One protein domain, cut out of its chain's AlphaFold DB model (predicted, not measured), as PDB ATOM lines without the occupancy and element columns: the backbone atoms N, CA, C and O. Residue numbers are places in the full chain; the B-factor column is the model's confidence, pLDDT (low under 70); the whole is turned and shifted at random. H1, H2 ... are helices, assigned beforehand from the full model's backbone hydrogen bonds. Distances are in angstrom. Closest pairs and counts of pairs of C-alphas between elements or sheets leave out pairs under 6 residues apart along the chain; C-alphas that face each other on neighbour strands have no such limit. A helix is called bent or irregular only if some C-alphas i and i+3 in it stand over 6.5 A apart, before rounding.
ATOM      1  N   SER A  13      20.012 -25.667  35.337       56.50
ATOM      2  CA  SER A  13      20.692 -24.390  35.105       56.50
ATOM      3  C   SER A  13      21.240 -23.747  36.387       56.50
ATOM      4  O   SER A  13      22.403 -23.367  36.413       56.50
ATOM      5  N   LEU A  14      20.473 -23.694  37.484       61.41
ATOM      6  CA  LEU A  14      20.900 -23.044  38.733       61.41
ATOM      7  C   LEU A  14      22.045 -23.810  39.415       61.41
ATOM      8  O   LEU A  14      23.023 -23.213  39.863       61.41
ATOM      9  N   THR A  15      21.945 -25.141  39.483       63.66
ATOM     10  CA  THR A  15      22.996 -25.985  40.080       63.66
ATOM     11  C   THR A  15      24.264 -25.986  39.230       63.66
ATOM     12  O   THR A  15      25.370 -25.948  39.771       63.66
ATOM     13  N   PHE A  16      24.110 -25.963  37.904       60.81
ATOM     14  CA  PHE A  16      25.222 -25.822  36.972       60.81
ATOM     15  C   PHE A  16      25.909 -24.458  37.118       60.81
ATOM     16  O   PHE A  16      27.132 -24.406  37.211       60.81
ATOM     17  N   PHE A  17      25.140 -23.373  37.240       69.56
ATOM     18  CA  PHE A  17      25.671 -22.017  37.403       69.56
ATOM     19  C   PHE A  17      26.471 -21.863  38.700       69.56
ATOM     20  O   PHE A  17      27.584 -21.351  38.674       69.56
ATOM     21  N   ILE A  18      25.967 -22.381  39.826       64.00
ATOM     22  CA  ILE A  18      26.688 -22.373  41.111       64.00
ATOM     23  C   ILE A  18      27.986 -23.179  41.046       64.00
ATOM     24  O   ILE A  18      29.021 -22.707  41.518       64.00
ATOM     25  N   SER A  19      27.968 -24.363  40.429       62.94
ATOM     26  CA  SER A  19      29.193 -25.148  40.270       62.94
ATOM     27  C   SER A  19      30.199 -24.452  39.354       62.94
ATOM     28  O   SER A  19      31.398 -24.504  39.613       62.94
ATOM     29  N   PHE A  20      29.724 -23.785  38.303       64.38
ATOM     30  CA  PHE A  20      30.566 -23.052  37.366       64.38
ATOM     31  C   PHE A  20      31.169 -21.789  37.998       64.38
ATOM     32  O   PHE A  20      32.358 -21.532  37.835       64.38
ATOM     33  N   THR A  21      30.396 -21.042  38.792       71.44
ATOM     34  CA  THR A  21      30.877 -19.876  39.548       71.44
ATOM     35  C   THR A  21      31.937 -20.249  40.578       71.44
ATOM     36  O   THR A  21      32.933 -19.539  40.685       71.44
ATOM     37  N   VAL A  22      31.769 -21.354  41.315       66.25
ATOM     38  CA  VAL A  22      32.783 -21.814  42.281       66.25
ATOM     39  C   VAL A  22      34.104 -22.101  41.574       66.25
ATOM     40  O   VAL A  22      35.154 -21.678  42.042       66.25
ATOM     41  N   VAL A  23      34.049 -22.744  40.411       63.03
ATOM     42  CA  VAL A  23      35.228 -23.089  39.612       63.03
ATOM     43  C   VAL A  23      35.884 -21.856  39.009       63.03
ATOM     44  O   VAL A  23      37.098 -21.707  39.111       63.03
ATOM     45  N   LEU A  24      35.095 -20.942  38.437       64.75
ATOM     46  CA  LEU A  24      35.605 -19.668  37.941       64.75
ATOM     47  C   LEU A  24      36.269 -18.871  39.064       64.75
ATOM     48  O   LEU A  24      37.403 -18.428  38.906       64.75
ATOM     49  N   GLY A  25      35.625 -18.764  40.229       62.72
ATOM     50  CA  GLY A  25      36.204 -18.123  41.407       62.72
ATOM     51  C   GLY A  25      37.527 -18.762  41.826       62.72
ATOM     52  O   GLY A  25      38.495 -18.055  42.091       62.72
ATOM     53  N   ALA A  26      37.609 -20.091  41.800       61.44
ATOM     54  CA  ALA A  26      38.809 -20.833  42.162       61.44
ATOM     55  C   ALA A  26      39.933 -20.712  41.103       61.44
ATOM     56  O   ALA A  26      41.111 -20.653  41.458       61.44
ATOM     57  N   THR A  27      39.598 -20.600  39.810       60.69
ATOM     58  CA  THR A  27      40.574 -20.280  38.748       60.69
ATOM     59  C   THR A  27      41.088 -18.851  38.840       60.69
ATOM     60  O   THR A  27      42.285 -18.630  38.700       60.69
ATOM     61  N   ILE A  28      40.213 -17.887  39.136       65.00
ATOM     62  CA  ILE A  28      40.580 -16.480  39.308       65.00
ATOM     63  C   ILE A  28      41.498 -16.332  40.526       65.00
ATOM     64  O   ILE A  28      42.517 -15.657  40.437       65.00
ATOM     65  N   LEU A  29      41.206 -17.019  41.637       58.78
ATOM     66  CA  LEU A  29      42.066 -17.009  42.824       58.78
ATOM     67  C   LEU A  29      43.459 -17.603  42.540       58.78
ATOM     68  O   LEU A  29      44.461 -17.041  42.979       58.78
ATOM     69  N   GLY A  30      43.525 -18.697  41.769       54.84
ATOM     70  CA  GLY A  30      44.784 -19.311  41.325       54.84
ATOM     71  C   GLY A  30      45.594 -18.404  40.392       54.84
ATOM     72  O   GLY A  30      46.808 -18.263  40.553       54.84
ATOM     73  N   PHE A  31      44.918 -17.705  39.476       56.22
ATOM     74  CA  PHE A  31      45.547 -16.742  38.568       56.22
ATOM     75  C   PHE A  31      46.054 -15.495  39.308       56.22
ATOM     76  O   PHE A  31      47.132 -14.995  39.003       56.22
ATOM     77  N   ILE A  32      45.316 -15.016  40.317       57.41
ATOM     78  CA  ILE A  32      45.716 -13.861  41.135       57.41
ATOM     79  C   ILE A  32      46.923 -14.198  42.020       57.41
ATOM     80  O   ILE A  32      47.812 -13.362  42.165       57.41
ATOM     81  N   LYS A  33      46.989 -15.402  42.607       55.91
ATOM     82  CA  LYS A  33      48.093 -15.770  43.510       55.91
ATOM     83  C   LYS A  33      49.391 -16.164  42.805       55.91
ATOM     84  O   LYS A  33      50.455 -15.862  43.337       55.91
ATOM     85  N   HIS A  34      49.329 -16.804  41.637       49.03
ATOM     86  CA  HIS A  34      50.528 -17.320  40.965       49.03
ATOM     87  C   HIS A  34      50.764 -16.798  39.543       49.03
ATOM     88  O   HIS A  34      51.838 -17.047  38.987       49.03
ATOM     89  N   GLY A  35      49.837 -16.018  38.975       53.28
ATOM     90  CA  GLY A  35      50.009 -15.321  37.698       53.28
ATOM     91  C   GLY A  35      50.561 -16.224  36.591       53.28
ATOM     92  O   GLY A  35      49.935 -17.198  36.187       53.28
ATOM     93  N   LEU A  36      51.771 -15.916  36.121       41.69
ATOM     94  CA  LEU A  36      52.463 -16.622  35.034       41.69
ATOM     95  C   LEU A  36      53.221 -17.894  35.474       41.69
ATOM     96  O   LEU A  36      53.651 -18.665  34.620       41.69
ATOM     97  N   LYS A  37      53.360 -18.163  36.784       43.78
ATOM     98  CA  LYS A  37      53.929 -19.422  37.319       43.78
ATOM     99  C   LYS A  37      52.926 -20.580  37.341       43.78
ATOM    100  O   LYS A  37      53.329 -21.714  37.575       43.78
ATOM    101  N   PHE A  38      51.655 -20.329  37.024       48.25
ATOM    102  CA  PHE A  38      50.631 -21.371  36.871       48.25
ATOM    103  C   PHE A  38      50.966 -22.363  35.735       48.25
ATOM    104  O   PHE A  38      50.576 -23.525  35.783       48.25
ATOM    105  N   PHE A  39      51.782 -21.947  34.756       47.34
ATOM    106  CA  PHE A  39      52.345 -22.838  33.734       47.34
ATOM    107  C   PHE A  39      53.399 -23.821  34.268       47.34
ATOM    108  O   PHE A  39      53.681 -24.806  33.596       47.34
ATOM    109  N   SER A  40      53.954 -23.608  35.467       45.78
ATOM    110  CA  SER A  40      54.872 -24.565  36.103       45.78
ATOM    111  C   SER A  40      54.142 -25.774  36.696       45.78
ATOM    112  O   SER A  40      54.745 -26.832  36.813       45.78
ATOM    113  N   LEU A  41      52.848 -25.650  37.019       50.97
ATOM    114  CA  LEU A  41      52.012 -26.768  37.477       50.97
ATOM    115  C   LEU A  41      51.743 -27.778  36.345       50.97
ATOM    116  O   LEU A  41      51.573 -28.969  36.574       50.97
ATOM    117  N   PHE A  42      51.754 -27.298  35.102       49.78
ATOM    118  CA  PHE A  42      51.581 -28.108  33.897       49.78
ATOM    119  C   PHE A  42      52.853 -28.840  33.441       49.78
ATOM    120  O   PHE A  42      52.819 -29.604  32.475       49.78
ATOM    121  N   VAL A  43      53.981 -28.593  34.109       44.09
ATOM    122  CA  VAL A  43      55.302 -29.107  33.742       44.09
ATOM    123  C   VAL A  43      55.809 -29.989  34.884       44.09
ATOM    124  O   VAL A  43      56.461 -29.490  35.800       44.09
ATOM    125  N   PRO A  44      55.545 -31.309  34.872       49.00
ATOM    126  CA  PRO A  44      56.261 -32.213  35.756       49.00
ATOM    127  C   PRO A  44      57.759 -32.158  35.429       49.00
ATOM    128  O   PRO A  44      58.167 -32.228  34.263       49.00
ATOM    129  N   ALA A  45      58.584 -32.024  36.469       46.69
ATOM    130  CA  ALA A  45      60.035 -31.998  36.346       46.69
ATOM    131  C   ALA A  45      60.535 -33.311  35.713       46.69
ATOM    132  O   ALA A  45      60.405 -34.380  36.306       46.69
ATOM    133  N   GLY A  46      61.094 -33.227  34.499       50.72
ATOM    134  CA  GLY A  46      61.756 -34.350  33.819       50.72
ATOM    135  C   GLY A  46      61.155 -34.806  32.482       50.72
ATOM    136  O   GLY A  46      61.690 -35.738  31.886       50.72
ATOM    137  N   CYS A  47      60.085 -34.181  31.975       51.50
ATOM    138  CA  CYS A  47      59.482 -34.581  30.694       51.50
ATOM    139  C   CYS A  47      60.211 -33.937  29.484       51.50
ATOM    140  O   CYS A  47      60.511 -32.742  29.531       51.50
ATOM    141  N   PRO A  48      60.503 -34.675  28.391       58.19
ATOM    142  CA  PRO A  48      61.138 -34.122  27.190       58.19
ATOM    143  C   PRO A  48      60.330 -32.957  26.596       58.19
ATOM    144  O   PRO A  48      59.108 -33.051  26.459       58.19
ATOM    145  N   LEU A  49      61.018 -31.882  26.176       63.34
ATOM    146  CA  LEU A  49      60.412 -30.630  25.678       63.34
ATOM    147  C   LEU A  49      59.367 -30.827  24.561       63.34
ATOM    148  O   LEU A  49      58.475 -29.998  24.410       63.34
ATOM    149  N   ALA A  50      59.452 -31.917  23.794       71.25
ATOM    150  CA  ALA A  50      58.517 -32.219  22.714       71.25
ATOM    151  C   ALA A  50      57.115 -32.647  23.196       71.25
ATOM    152  O   ALA A  50      56.136 -32.373  22.507       71.25
ATOM    153  N   LEU A  51      56.993 -33.297  24.364       68.25
ATOM    154  CA  LEU A  51      55.698 -33.747  24.911       68.25
ATOM    155  C   LEU A  51      55.016 -32.697  25.798       68.25
ATOM    156  O   LEU A  51      53.829 -32.821  26.104       68.25
ATOM    157  N   LEU A  52      55.759 -31.663  26.193       69.56
ATOM    158  CA  LEU A  52      55.300 -30.611  27.093       69.56
ATOM    159  C   LEU A  52      53.979 -29.943  26.652       69.56
ATOM    160  O   LEU A  52      53.074 -29.838  27.478       69.56
ATOM    161  N   PRO A  53      53.804 -29.538  25.375       70.19
ATOM    162  CA  PRO A  53      52.592 -28.836  24.944       70.19
ATOM    163  C   PRO A  53      51.346 -29.727  24.995       70.19
ATOM    164  O   PRO A  53      50.252 -29.256  25.303       70.19
ATOM    165  N   LEU A  54      51.516 -31.023  24.711       76.06
ATOM    166  CA  LEU A  54      50.432 -32.002  24.742       76.06
ATOM    167  C   LEU A  54      49.971 -32.256  26.181       76.06
ATOM    168  O   LEU A  54      48.772 -32.295  26.445       76.06
ATOM    169  N   LEU A  55      50.913 -32.380  27.119       78.44
ATOM    170  CA  LEU A  55      50.600 -32.603  28.527       78.44
ATOM    171  C   LEU A  55      49.876 -31.405  29.153       78.44
ATOM    172  O   LEU A  55      48.876 -31.597  29.842       78.44
ATOM    173  N   VAL A  56      50.320 -30.181  28.839       69.62
ATOM    174  CA  VAL A  56      49.651 -28.939  29.263       69.62
ATOM    175  C   VAL A  56      48.191 -28.930  28.805       69.62
ATOM    176  O   VAL A  56      47.283 -28.631  29.580       69.62
ATOM    177  N   LEU A  57      47.947 -29.301  27.546       76.75
ATOM    178  CA  LEU A  57      46.601 -29.341  26.987       76.75
ATOM    179  C   LEU A  57      45.726 -30.389  27.693       76.75
ATOM    180  O   LEU A  57      44.604 -30.082  28.091       76.75
ATOM    181  N   ILE A  58      46.231 -31.608  27.895       82.44
ATOM    182  CA  ILE A  58      45.468 -32.692  28.536       82.44
ATOM    183  C   ILE A  58      45.124 -32.348  29.986       82.44
ATOM    184  O   ILE A  58      43.986 -32.541  30.409       82.44
ATOM    185  N   GLU A  59      46.075 -31.808  30.739       75.44
ATOM    186  CA  GLU A  59      45.866 -31.403  32.125       75.44
ATOM    187  C   GLU A  59      44.837 -30.247  32.204       75.44
ATOM    188  O   GLU A  59      43.998 -30.225  33.104       75.44
ATOM    189  N   PHE A  60      44.788 -29.350  31.204       71.25
ATOM    190  CA  PHE A  60      43.812 -28.253  31.151       71.25
ATOM    191  C   PHE A  60      42.402 -28.784  30.867       71.25
ATOM    192  O   PHE A  60      41.437 -28.395  31.530       71.25
ATOM    193  N   ILE A  61      42.282 -29.736  29.932       77.25
ATOM    194  CA  ILE A  61      41.029 -30.461  29.690       77.25
ATOM    195  C   ILE A  61      40.601 -31.234  30.949       77.25
ATOM    196  O   ILE A  61      39.431 -31.173  31.326       77.25
ATOM    197  N   SER A  62      41.519 -31.937  31.618       79.38
ATOM    198  CA  SER A  62      41.249 -32.725  32.832       79.38
ATOM    199  C   SER A  62      40.746 -31.843  33.974       79.38
ATOM    200  O   SER A  62      39.771 -32.181  34.655       79.38
ATOM    201  N   TYR A  63      41.347 -30.663  34.126       72.44
ATOM    202  CA  TYR A  63      40.945 -29.661  35.097       72.44
ATOM    203  C   TYR A  63      39.513 -29.151  34.853       72.44
ATOM    204  O   TYR A  63      38.675 -29.170  35.762       72.44
ATOM    205  N   LEU A  64      39.179 -28.772  33.613       71.31
ATOM    206  CA  LEU A  64      37.816 -28.363  33.252       71.31
ATOM    207  C   LEU A  64      36.807 -29.511  33.403       71.31
ATOM    208  O   LEU A  64      35.725 -29.320  33.965       71.31
ATOM    209  N   ALA A  65      37.159 -30.717  32.955       76.12
ATOM    210  CA  ALA A  65      36.289 -31.888  33.018       76.12
ATOM    211  C   ALA A  65      35.957 -32.287  34.463       76.12
ATOM    212  O   ALA A  65      34.806 -32.607  34.769       76.12
ATOM    213  N   ARG A  66      36.932 -32.227  35.378       73.88
ATOM    214  CA  ARG A  66      36.737 -32.532  36.806       73.88
ATOM    215  C   ARG A  66      35.751 -31.569  37.466       73.88
ATOM    216  O   ARG A  66      34.868 -31.998  38.209       73.88
ATOM    217  N   ASN A  67      35.866 -30.289  37.141       66.81
ATOM    218  CA  ASN A  67      35.011 -29.219  37.641       66.81
ATOM    219  C   ASN A  67      33.559 -29.341  37.162       66.81
ATOM    220  O   ASN A  67      32.622 -29.269  37.959       66.81
ATOM    221  N   VAL A  68      33.370 -29.615  35.871       73.19
ATOM    222  CA  VAL A  68      32.045 -29.909  35.308       73.19
ATOM    223  C   VAL A  68      31.470 -31.196  35.909       73.19
ATOM    224  O   VAL A  68      30.291 -31.237  36.266       73.19
ATOM    225  N   SER A  69      32.297 -32.233  36.088       78.75
ATOM    226  CA  SER A  69      31.885 -33.511  36.680       78.75
ATOM    227  C   SER A  69      31.320 -33.340  38.091       78.75
ATOM    228  O   SER A  69      30.333 -33.988  38.436       78.75
ATOM    229  N   LEU A  70      31.902 -32.452  38.901       72.25
ATOM    230  CA  LEU A  70      31.478 -32.214  40.280       72.25
ATOM    231  C   LEU A  70      30.070 -31.604  40.364       72.25
ATOM    232  O   LEU A  70      29.212 -32.120  41.085       72.25
ATOM    233  N   GLY A  71      29.805 -30.556  39.579       70.12
ATOM    234  CA  GLY A  71      28.486 -29.920  39.509       70.12
ATOM    235  C   GLY A  71      27.417 -30.833  38.931       70.12
ATOM    236  O   GLY A  71      26.316 -30.952  39.476       70.12
ATOM    237  N   LEU A  72      27.769 -31.541  37.856       74.19
ATOM    238  CA  LEU A  72      26.878 -32.492  37.205       74.19
ATOM    239  C   LEU A  72      26.517 -33.653  38.144       74.19
ATOM    240  O   LEU A  72      25.364 -34.073  38.180       74.19
ATOM    241  N   ARG A  73      27.459 -34.115  38.973       81.81
ATOM    242  CA  ARG A  73      27.224 -35.170  39.969       81.81
ATOM    243  C   ARG A  73      26.186 -34.773  41.015       81.81
ATOM    244  O   ARG A  73      25.333 -35.590  41.362       81.81
ATOM    245  N   LEU A  74      26.225 -33.532  41.500       74.50
ATOM    246  CA  LEU A  74      25.234 -33.038  42.455       74.50
ATOM    247  C   LEU A  74      23.862 -32.860  41.780       74.50
ATOM    248  O   LEU A  74      22.855 -33.342  42.300       74.50
ATOM    249  N   ALA A  75      23.828 -32.232  40.600       73.44
ATOM    250  CA  ALA A  75      22.593 -31.960  39.863       73.44
ATOM    251  C   ALA A  75      21.860 -33.249  39.451       73.44
ATOM    252  O   ALA A  75      20.670 -33.404  39.729       73.44
ATOM    253  N   VAL A  76      22.573 -34.204  38.846       78.50
ATOM    254  CA  VAL A  76      21.998 -35.477  38.381       78.50
ATOM    255  C   VAL A  76      21.488 -36.316  39.550       78.50
ATOM    256  O   VAL A  76      20.397 -36.878  39.456       78.50
ATOM    257  N   ASN A  77      22.206 -36.366  40.678       81.38
ATOM    258  CA  ASN A  77      21.753 -37.133  41.842       81.38
ATOM    259  C   ASN A  77      20.474 -36.560  42.467       81.38
ATOM    260  O   ASN A  77      19.586 -37.319  42.868       81.38
ATOM    261  N   ILE A  78      20.336 -35.233  42.535       76.44
ATOM    262  CA  ILE A  78      19.115 -34.603  43.053       76.44
ATOM    263  C   ILE A  78      17.956 -34.741  42.056       76.44
ATOM    264  O   ILE A  78      16.848 -35.059  42.483       76.44
ATOM    265  N   LEU A  79      18.204 -34.582  40.751       79.12
ATOM    266  CA  LEU A  79      17.179 -34.721  39.713       79.12
ATOM    267  C   LEU A  79      16.664 -36.163  39.608       79.12
ATOM    268  O   LEU A  79      15.464 -36.399  39.734       79.12
ATOM    269  N   SER A  80      17.567 -37.133  39.446       81.00
ATOM    270  CA  SER A  80      17.224 -38.551  39.295       81.00
ATOM    271  C   SER A  80      16.455 -39.074  40.509       81.00
ATOM    272  O   SER A  80      15.399 -39.688  40.359       81.00
ATOM    273  N   SER A  81      16.908 -38.743  41.727       79.25
ATOM    274  CA  SER A  81      16.205 -39.156  42.949       79.25
ATOM    275  C   SER A  81      14.818 -38.525  43.091       79.25
ATOM    276  O   SER A  81      13.914 -39.148  43.649       79.25
ATOM    277  N   HIS A  82      14.611 -37.310  42.571       80.62
ATOM    278  CA  HIS A  82      13.297 -36.672  42.568       80.62
ATOM    279  C   HIS A  82      12.350 -37.291  41.535       80.62
ATOM    280  O   HIS A  82      11.174 -37.498  41.840       80.62
ATOM    281  N   MET A  83      12.853 -37.611  40.337       82.25
ATOM    282  CA  MET A  83      12.082 -38.285  39.288       82.25
ATOM    283  C   MET A  83      11.660 -39.688  39.732       82.25
ATOM    284  O   MET A  83      10.491 -40.040  39.595       82.25
ATOM    285  N   TRP A  84      12.574 -40.441  40.352       83.31
ATOM    286  CA  TRP A  84      12.299 -41.769  40.909       83.31
ATOM    287  C   TRP A  84      11.211 -41.762  41.984       83.31
ATOM    288  O   TRP A  84      10.302 -42.587  41.956       83.31
ATOM    289  N   LEU A  85      11.274 -40.828  42.939       86.06
ATOM    290  CA  LEU A  85      10.250 -40.736  43.984       86.06
ATOM    291  C   LEU A  85       8.883 -40.341  43.412       86.06
ATOM    292  O   LEU A  85       7.864 -40.808  43.914       86.06
ATOM    293  N   ASN A  86       8.849 -39.516  42.361       83.12
ATOM    294  CA  ASN A  86       7.603 -39.111  41.715       83.12
ATOM    295  C   ASN A  86       6.943 -40.269  40.950       83.12
ATOM    296  O   ASN A  86       5.748 -40.512  41.114       83.12
ATOM    297  N   THR A  87       7.712 -41.024  40.159       85.44
ATOM    298  CA  THR A  87       7.177 -42.185  39.430       85.44
ATOM    299  C   THR A  87       6.705 -43.272  40.391       85.44
ATOM    300  O   THR A  87       5.600 -43.788  40.239       85.44
ATOM    301  N   LEU A  88       7.480 -43.563  41.440       85.81
ATOM    302  CA  LEU A  88       7.104 -44.555  42.445       85.81
ATOM    303  C   LEU A  88       5.893 -44.126  43.285       85.81
ATOM    304  O   LEU A  88       5.066 -44.966  43.622       85.81
ATOM    305  N   SER A  89       5.748 -42.831  43.582       83.75
ATOM    306  CA  SER A  89       4.544 -42.288  44.222       83.75
ATOM    307  C   SER A  89       3.296 -42.524  43.363       83.75
ATOM    308  O   SER A  89       2.250 -42.885  43.896       83.75
ATOM    309  N   GLY A  90       3.401 -42.368  42.039       84.19
ATOM    310  CA  GLY A  90       2.311 -42.676  41.107       84.19
ATOM    311  C   GLY A  90       1.939 -44.162  41.097       84.19
ATOM    312  O   GLY A  90       0.759 -44.507  41.146       84.19
ATOM    313  N   PHE A  91       2.933 -45.058  41.113       82.00
ATOM    314  CA  PHE A  91       2.685 -46.498  41.253       82.00
ATOM    315  C   PHE A  91       2.050 -46.848  42.603       82.00
ATOM    316  O   PHE A  91       1.050 -47.562  42.632       82.00
ATOM    317  N   ALA A  92       2.567 -46.308  43.709       82.38
ATOM    318  CA  ALA A  92       2.018 -46.531  45.045       82.38
ATOM    319  C   ALA A  92       0.560 -46.055  45.148       82.38
ATOM    320  O   ALA A  92      -0.275 -46.766  45.704       82.38
ATOM    321  N   TYR A  93       0.227 -44.907  44.550       82.88
ATOM    322  CA  TYR A  93      -1.146 -44.405  44.490       82.88
ATOM    323  C   TYR A  93      -2.078 -45.343  43.709       82.88
ATOM    324  O   TYR A  93      -3.130 -45.721  44.219       82.88
ATOM    325  N   ASN A  94      -1.680 -45.794  42.514       83.00
ATOM    326  CA  ASN A  94      -2.482 -46.735  41.717       83.00
ATOM    327  C   ASN A  94      -2.741 -48.055  42.457       83.00
ATOM    328  O   ASN A  94      -3.856 -48.579  42.446       83.00
ATOM    329  N   ILE A  95      -1.728 -48.559  43.161       80.50
ATOM    330  CA  ILE A  95      -1.840 -49.753  44.000       80.50
ATOM    331  C   ILE A  95      -2.816 -49.512  45.158       80.50
ATOM    332  O   ILE A  95      -3.650 -50.368  45.455       80.50
ATOM    333  N   MET A  96      -2.755 -48.337  45.793       75.81
ATOM    334  CA  MET A  96      -3.648 -47.987  46.897       75.81
ATOM    335  C   MET A  96      -5.110 -47.844  46.469       75.81
ATOM    336  O   MET A  96      -5.978 -48.162  47.280       75.81
ATOM    337  N   THR A  97      -5.385 -47.393  45.247       77.19
ATOM    338  CA  THR A  97      -6.749 -47.165  44.738       77.19
ATOM    339  C   THR A  97      -7.383 -48.433  44.142       77.19
ATOM    340  O   THR A  97      -8.598 -48.500  43.979       77.19
ATOM    341  N   SER A  98      -6.591 -49.471  43.849       74.62
ATOM    342  CA  SER A  98      -7.102 -50.751  43.343       74.62
ATOM    343  C   SER A  98      -7.914 -51.528  44.402       74.62
ATOM    344  O   SER A  98      -7.493 -51.680  45.549       74.62
ATOM    345  N   ALA A  99      -9.096 -52.028  44.015       60.69
ATOM    346  CA  ALA A  99     -10.132 -52.558  44.916       60.69
ATOM    347  C   ALA A  99      -9.903 -53.995  45.445       60.69
ATOM    348  O   ALA A  99     -10.790 -54.569  46.076       60.69
ATOM    349  N   PHE A 100      -8.753 -54.623  45.181       62.19
ATOM    350  CA  PHE A 100      -8.570 -56.051  45.462       62.19
ATOM    351  C   PHE A 100      -8.282 -56.332  46.951       62.19
ATOM    352  O   PHE A 100      -7.408 -55.717  47.548       62.19
ATOM    353  N   LEU A 101      -8.967 -57.301  47.568       53.25
ATOM    354  CA  LEU A 101      -8.877 -57.607  49.013       53.25
ATOM    355  C   LEU A 101      -7.490 -58.087  49.494       53.25
ATOM    356  O   LEU A 101      -7.170 -57.947  50.672       53.25
ATOM    357  N   TYR A 102      -6.616 -58.556  48.596       56.16
ATOM    358  CA  TYR A 102      -5.215 -58.904  48.914       56.16
ATOM    359  C   TYR A 102      -4.296 -57.669  49.107       56.16
ATOM    360  O   TYR A 102      -3.077 -57.780  49.247       56.16
ATOM    361  N   SER A 103      -4.885 -56.467  49.111       62.78
ATOM    362  CA  SER A 103      -4.210 -55.169  49.035       62.78
ATOM    363  C   SER A 103      -3.504 -54.736  50.323       62.78
ATOM    364  O   SER A 103      -2.552 -53.970  50.232       62.78
ATOM    365  N   PHE A 104      -3.844 -55.232  51.523       72.75
ATOM    366  CA  PHE A 104      -3.197 -54.727  52.752       72.75
ATOM    367  C   PHE A 104      -1.687 -55.015  52.809       72.75
ATOM    368  O   PHE A 104      -0.894 -54.099  53.033       72.75
ATOM    369  N   PHE A 105      -1.272 -56.259  52.539       77.31
ATOM    370  CA  PHE A 105       0.146 -56.640  52.583       77.31
ATOM    371  C   PHE A 105       0.950 -55.952  51.469       77.31
ATOM    372  O   PHE A 105       2.046 -55.444  51.701       77.31
ATOM    373  N   TYR A 106       0.372 -55.870  50.268       79.75
ATOM    374  CA  TYR A 106       1.014 -55.247  49.112       79.75
ATOM    375  C   TYR A 106       1.103 -53.715  49.240       79.75
ATOM    376  O   TYR A 106       2.142 -53.131  48.938       79.75
ATOM    377  N   ARG A 107       0.073 -53.058  49.798       80.12
ATOM    378  CA  ARG A 107       0.096 -51.629  50.158       80.12
ATOM    379  C   ARG A 107       1.154 -51.318  51.206       80.12
ATOM    380  O   ARG A 107       1.896 -50.352  51.050       80.12
ATOM    381  N   PHE A 108       1.225 -52.121  52.269       82.88
ATOM    382  CA  PHE A 108       2.210 -51.919  53.328       82.88
ATOM    383  C   PHE A 108       3.636 -52.085  52.791       82.88
ATOM    384  O   PHE A 108       4.514 -51.278  53.098       82.88
ATOM    385  N   ASN A 109       3.852 -53.073  51.918       84.50
ATOM    386  CA  ASN A 109       5.130 -53.277  51.244       84.50
ATOM    387  C   ASN A 109       5.502 -52.091  50.333       84.50
ATOM    388  O   ASN A 109       6.602 -51.551  50.458       84.50
ATOM    389  N   ALA A 110       4.572 -51.614  49.497       85.50
ATOM    390  CA  ALA A 110       4.793 -50.464  48.616       85.50
ATOM    391  C   ALA A 110       5.117 -49.172  49.394       85.50
ATOM    392  O   ALA A 110       6.036 -48.438  49.025       85.50
ATOM    393  N   LEU A 111       4.416 -48.915  50.506       84.75
ATOM    394  CA  LEU A 111       4.681 -47.764  51.375       84.75
ATOM    395  C   LEU A 111       6.048 -47.881  52.071       84.75
ATOM    396  O   LEU A 111       6.801 -46.909  52.136       84.75
ATOM    397  N   SER A 112       6.392 -49.079  52.554       87.56
ATOM    398  CA  SER A 112       7.692 -49.362  53.172       87.56
ATOM    399  C   SER A 112       8.844 -49.145  52.184       87.56
ATOM    400  O   SER A 112       9.840 -48.493  52.511       87.56
ATOM    401  N   PHE A 113       8.677 -49.596  50.937       87.56
ATOM    402  CA  PHE A 113       9.644 -49.384  49.863       87.56
ATOM    403  C   PHE A 113       9.821 -47.895  49.524       87.56
ATOM    404  O   PHE A 113      10.954 -47.412  49.446       87.56
ATOM    405  N   TYR A 114       8.723 -47.137  49.420       87.81
ATOM    406  CA  TYR A 114       8.765 -45.683  49.223       87.81
ATOM    407  C   TYR A 114       9.527 -44.967  50.352       87.81
ATOM    408  O   TYR A 114      10.420 -44.155  50.089       87.81
ATOM    409  N   TYR A 115       9.231 -45.303  51.612       88.06
ATOM    410  CA  TYR A 115       9.907 -44.719  52.774       88.06
ATOM    411  C   TYR A 115      11.410 -45.044  52.799       88.06
ATOM    412  O   TYR A 115      12.239 -44.172  53.075       88.06
ATOM    413  N   SER A 116      11.779 -46.283  52.458       89.19
ATOM    414  CA  SER A 116      13.179 -46.707  52.361       89.19
ATOM    415  C   SER A 116      13.962 -45.864  51.347       89.19
ATOM    416  O   SER A 116      15.042 -45.346  51.654       89.19
ATOM    417  N   LEU A 117      13.387 -45.630  50.162       88.00
ATOM    418  CA  LEU A 117      14.011 -44.808  49.125       88.00
ATOM    419  C   LEU A 117      14.088 -43.326  49.506       88.00
ATOM    420  O   LEU A 117      15.113 -42.686  49.252       88.00
ATOM    421  N   PHE A 118      13.066 -42.791  50.179       86.12
ATOM    422  CA  PHE A 118      13.109 -41.429  50.718       86.12
ATOM    423  C   PHE A 118      14.287 -41.246  51.688       86.12
ATOM    424  O   PHE A 118      15.045 -40.278  51.587       86.12
ATOM    425  N   ARG A 119      14.509 -42.220  52.578       86.56
ATOM    426  CA  ARG A 119      15.653 -42.214  53.502       86.56
ATOM    427  C   ARG A 119      16.992 -42.380  52.775       86.56
ATOM    428  O   ARG A 119      17.988 -41.777  53.179       86.56
ATOM    429  N   CYS A 120      17.034 -43.166  51.701       86.62
ATOM    430  CA  CYS A 120      18.235 -43.341  50.883       86.62
ATOM    431  C   CYS A 120      18.661 -42.032  50.194       86.62
ATOM    432  O   CYS A 120      19.839 -41.673  50.228       86.62
ATOM    433  N   ARG A 121      17.705 -41.249  49.672       83.69
ATOM    434  CA  ARG A 121      17.968 -39.933  49.060       83.69
ATOM    435  C   ARG A 121      18.703 -38.978  50.003       83.69
ATOM    436  O   ARG A 121      19.661 -38.329  49.585       83.69
ATOM    437  N   ALA A 122      18.290 -38.911  51.269       82.50
ATOM    438  CA  ALA A 122      18.942 -38.063  52.270       82.50
ATOM    439  C   ALA A 122      20.409 -38.466  52.498       82.50
ATOM    440  O   ALA A 122      21.292 -37.613  52.580       82.50
ATOM    441  N   ARG A 123      20.681 -39.775  52.531       85.75
ATOM    442  CA  ARG A 123      22.034 -40.319  52.696       85.75
ATOM    443  C   ARG A 123      22.935 -39.985  51.510       85.75
ATOM    444  O   ARG A 123      24.067 -39.559  51.707       85.75
ATOM    445  N   ILE A 124      22.428 -40.146  50.287       86.19
ATOM    446  CA  ILE A 124      23.183 -39.831  49.067       86.19
ATOM    447  C   ILE A 124      23.521 -38.336  49.030       86.19
ATOM    448  O   ILE A 124      24.662 -37.982  48.749       86.19
ATOM    449  N   ALA A 125      22.569 -37.462  49.371       82.00
ATOM    450  CA  ALA A 125      22.810 -36.021  49.427       82.00
ATOM    451  C   ALA A 125      23.915 -35.652  50.434       82.00
ATOM    452  O   ALA A 125      24.780 -34.838  50.113       82.00
ATOM    453  N   PHE A 126      23.933 -36.291  51.609       84.88
ATOM    454  CA  PHE A 126      24.983 -36.090  52.611       84.88
ATOM    455  C   PHE A 126      26.370 -36.487  52.085       84.88
ATOM    456  O   PHE A 126      27.316 -35.707  52.174       84.88
ATOM    457  N   ILE A 127      26.482 -37.666  51.463       88.06
ATOM    458  CA  ILE A 127      27.750 -38.152  50.898       88.06
ATOM    459  C   ILE A 127      28.247 -37.213  49.788       88.06
ATOM    460  O   ILE A 127      29.429 -36.883  49.741       88.06
ATOM    461  N   GLN A 128      27.356 -36.741  48.909       83.50
ATOM    462  CA  GLN A 128      27.733 -35.825  47.827       83.50
ATOM    463  C   GLN A 128      28.202 -34.461  48.345       83.50
ATOM    464  O   GLN A 128      29.160 -33.911  47.806       83.50
ATOM    465  N   ALA A 129      27.587 -33.944  49.412       80.69
ATOM    466  CA  ALA A 129      28.042 -32.717  50.058       80.69
ATOM    467  C   ALA A 129      29.450 -32.875  50.658       80.69
ATOM    468  O   ALA A 129      30.297 -32.005  50.474       80.69
ATOM    469  N   GLN A 130      29.736 -34.004  51.313       86.00
ATOM    470  CA  GLN A 130      31.070 -34.267  51.859       86.00
ATOM    471  C   GLN A 130      32.134 -34.362  50.754       86.00
ATOM    472  O   GLN A 130      33.199 -33.758  50.868       86.00
ATOM    473  N   VAL A 131      31.844 -35.088  49.670       85.12
ATOM    474  CA  VAL A 131      32.757 -35.219  48.524       85.12
ATOM    475  C   VAL A 131      33.030 -33.855  47.883       85.12
ATOM    476  O   VAL A 131      34.178 -33.559  47.564       85.12
ATOM    477  N   LEU A 132      32.008 -33.002  47.757       77.56
ATOM    478  CA  LEU A 132      32.153 -31.628  47.267       77.56
ATOM    479  C   LEU A 132      33.147 -30.827  48.113       77.56
ATOM    480  O   LEU A 132      34.056 -30.205  47.569       77.56
ATOM    481  N   VAL A 133      32.994 -30.877  49.437       80.50
ATOM    482  CA  VAL A 133      33.860 -30.151  50.373       80.50
ATOM    483  C   VAL A 133      35.303 -30.644  50.290       80.50
ATOM    484  O   VAL A 133      36.220 -29.834  50.177       80.50
ATOM    485  N   VAL A 134      35.520 -31.962  50.291       83.62
ATOM    486  CA  VAL A 134      36.872 -32.540  50.223       83.62
ATOM    487  C   VAL A 134      37.577 -32.177  48.912       83.62
ATOM    488  O   VAL A 134      38.735 -31.762  48.952       83.62
ATOM    489  N   LEU A 135      36.899 -32.273  47.760       77.94
ATOM    490  CA  LEU A 135      37.503 -31.876  46.481       77.94
ATOM    491  C   LEU A 135      37.780 -30.369  46.414       77.94
ATOM    492  O   LEU A 135      38.817 -29.978  45.881       77.94
ATOM    493  N   ALA A 136      36.902 -29.531  46.974       70.69
ATOM    494  CA  ALA A 136      37.122 -28.088  47.027       70.69
ATOM    495  C   ALA A 136      38.371 -27.733  47.852       70.69
ATOM    496  O   ALA A 136      39.191 -26.935  47.405       70.69
ATOM    497  N   PHE A 137      38.563 -28.367  49.015       76.12
ATOM    498  CA  PHE A 137      39.770 -28.170  49.823       76.12
ATOM    499  C   PHE A 137      41.038 -28.669  49.127       76.12
ATOM    500  O   PHE A 137      42.053 -27.978  49.176       76.12
ATOM    501  N   SER A 138      40.981 -29.824  48.455       75.44
ATOM    502  CA  SER A 138      42.116 -30.331  47.673       75.44
ATOM    503  C   SER A 138      42.518 -29.351  46.574       75.44
ATOM    504  O   SER A 138      43.699 -29.092  46.406       75.44
ATOM    505  N   TYR A 139      41.550 -28.748  45.877       67.94
ATOM    506  CA  TYR A 139      41.844 -27.766  44.835       67.94
ATOM    507  C   TYR A 139      42.429 -26.464  45.394       67.94
ATOM    508  O   TYR A 139      43.388 -25.929  44.844       67.94
ATOM    509  N   ILE A 140      41.871 -25.946  46.495       67.06
ATOM    510  CA  ILE A 140      42.424 -24.753  47.155       67.06
ATOM    511  C   ILE A 140      43.867 -25.017  47.593       67.06
ATOM    512  O   ILE A 140      44.696 -24.119  47.500       67.06
ATOM    513  N   LYS A 141      44.167 -26.243  48.034       69.25
ATOM    514  CA  LYS A 141      45.519 -26.665  48.385       69.25
ATOM    515  C   LYS A 141      46.436 -26.763  47.162       69.25
ATOM    516  O   LYS A 141      47.478 -26.126  47.186       69.25
ATOM    517  N   ASP A 142      46.032 -27.453  46.097       64.94
ATOM    518  CA  ASP A 142      46.822 -27.565  44.854       64.94
ATOM    519  C   ASP A 142      47.067 -26.197  44.186       64.94
ATOM    520  O   ASP A 142      48.077 -25.989  43.522       64.94
ATOM    521  N   GLY A 143      46.151 -25.239  44.360       61.16
ATOM    522  CA  GLY A 143      46.313 -23.867  43.872       61.16
ATOM    523  C   GLY A 143      47.136 -22.946  44.783       61.16
ATOM    524  O   GLY A 143      47.531 -21.868  44.333       61.16
ATOM    525  N   LEU A 144      47.354 -23.318  46.052       59.19
ATOM    526  CA  LEU A 144      48.101 -22.529  47.043       59.19
ATOM    527  C   LEU A 144      49.537 -23.038  47.221       59.19
ATOM    528  O   LEU A 144      50.456 -22.228  47.304       59.19
TER     529      LEU A 144
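Overview. This is residues 13 to 144 of the 147 residues of the protein "ATP synthase F0 subunit 6" of Parmotrema stuppeum (UniProt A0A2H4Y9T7). What shape do these atoms make? A long helical hairpin, H2 and H3 side by side and joined by a tight link at one end, makes the length of a rod, and the shorter H1 packs on it in the half away from that link, with residues 15 to 23 on H2 and 26 to 33 on H3. The three helices form an up-and-down bundle, each running against the one before it in the chain, in which H1 meets the other two with parts of its length alone. What is it made of, and how large is it? The printed part has 132 residues with three named helices, H1, H2 and H3 in chain order, and no named strand; the class is all helix. It is extended, with a radius of gyration of the C-alphas of 23.3 A and spans of 77 by 28 by 22 A.

Arrangement. What stands beside the longest helix? H2, residues 52 to 97, touches H3, residues 103 to 144, at a shallow tilt of 18 degrees, opposite ways, and the two are a hairpin. Their closest C-alphas, those of Ala 92 and Ala 110, are 6.0 A apart. Where does the first helix come in? H1, residues 13 to 40, touches H2 with residues 15 to 23 alone, against residues 67 to 75 of H2; the closest C-alphas, of Ser 19 and Gly 71, are 4.9 A apart, and this pair too is a hairpin, opposite ways at a shallow tilt of 16 degrees. H1 touches H3 with residues 26 to 33 alone, the same way at a shallow tilt of 21 degrees, and the closest C-alphas, of Gly 30 and Gly 143, are 5.4 A apart. How whole are the helix backbones? Every O i to N i+4 pair is within hydrogen-bond range in H2, against 37 of 38 in H3 and 19 of 24 in H1.

Along the chain. Where does H2 run? It goes from C-alpha 52 at (55.300, -30.611, 27.093) to C-alpha 97 at (-6.749, -47.165, 44.738), 66.6 A, with a kink of 27 degrees near residue 72. How long are the others? H3 measures 61.7 A from first to last C-alpha and ends at C-alpha 144 at (48.101, -22.529, 47.043). H1 measures 34.2 A and is irregular, with C-alphas 33 and 36 9.6 A apart and a kink of 99 degrees near residue 34.

Size, cuts and confidence. How far does it reach? The two C-alphas farthest apart, of Leu 49 and Leu 101, are 77.9 A from each other. Is it continuous? The printed part has no cut; the link from H1 to H2, 11 residues, is long. Where is confidence low? The mean pLDDT of the printed part is 71.8, and 51 residues are under 70, among them residues 22 to 49, 99 to 103 and 139 to 144.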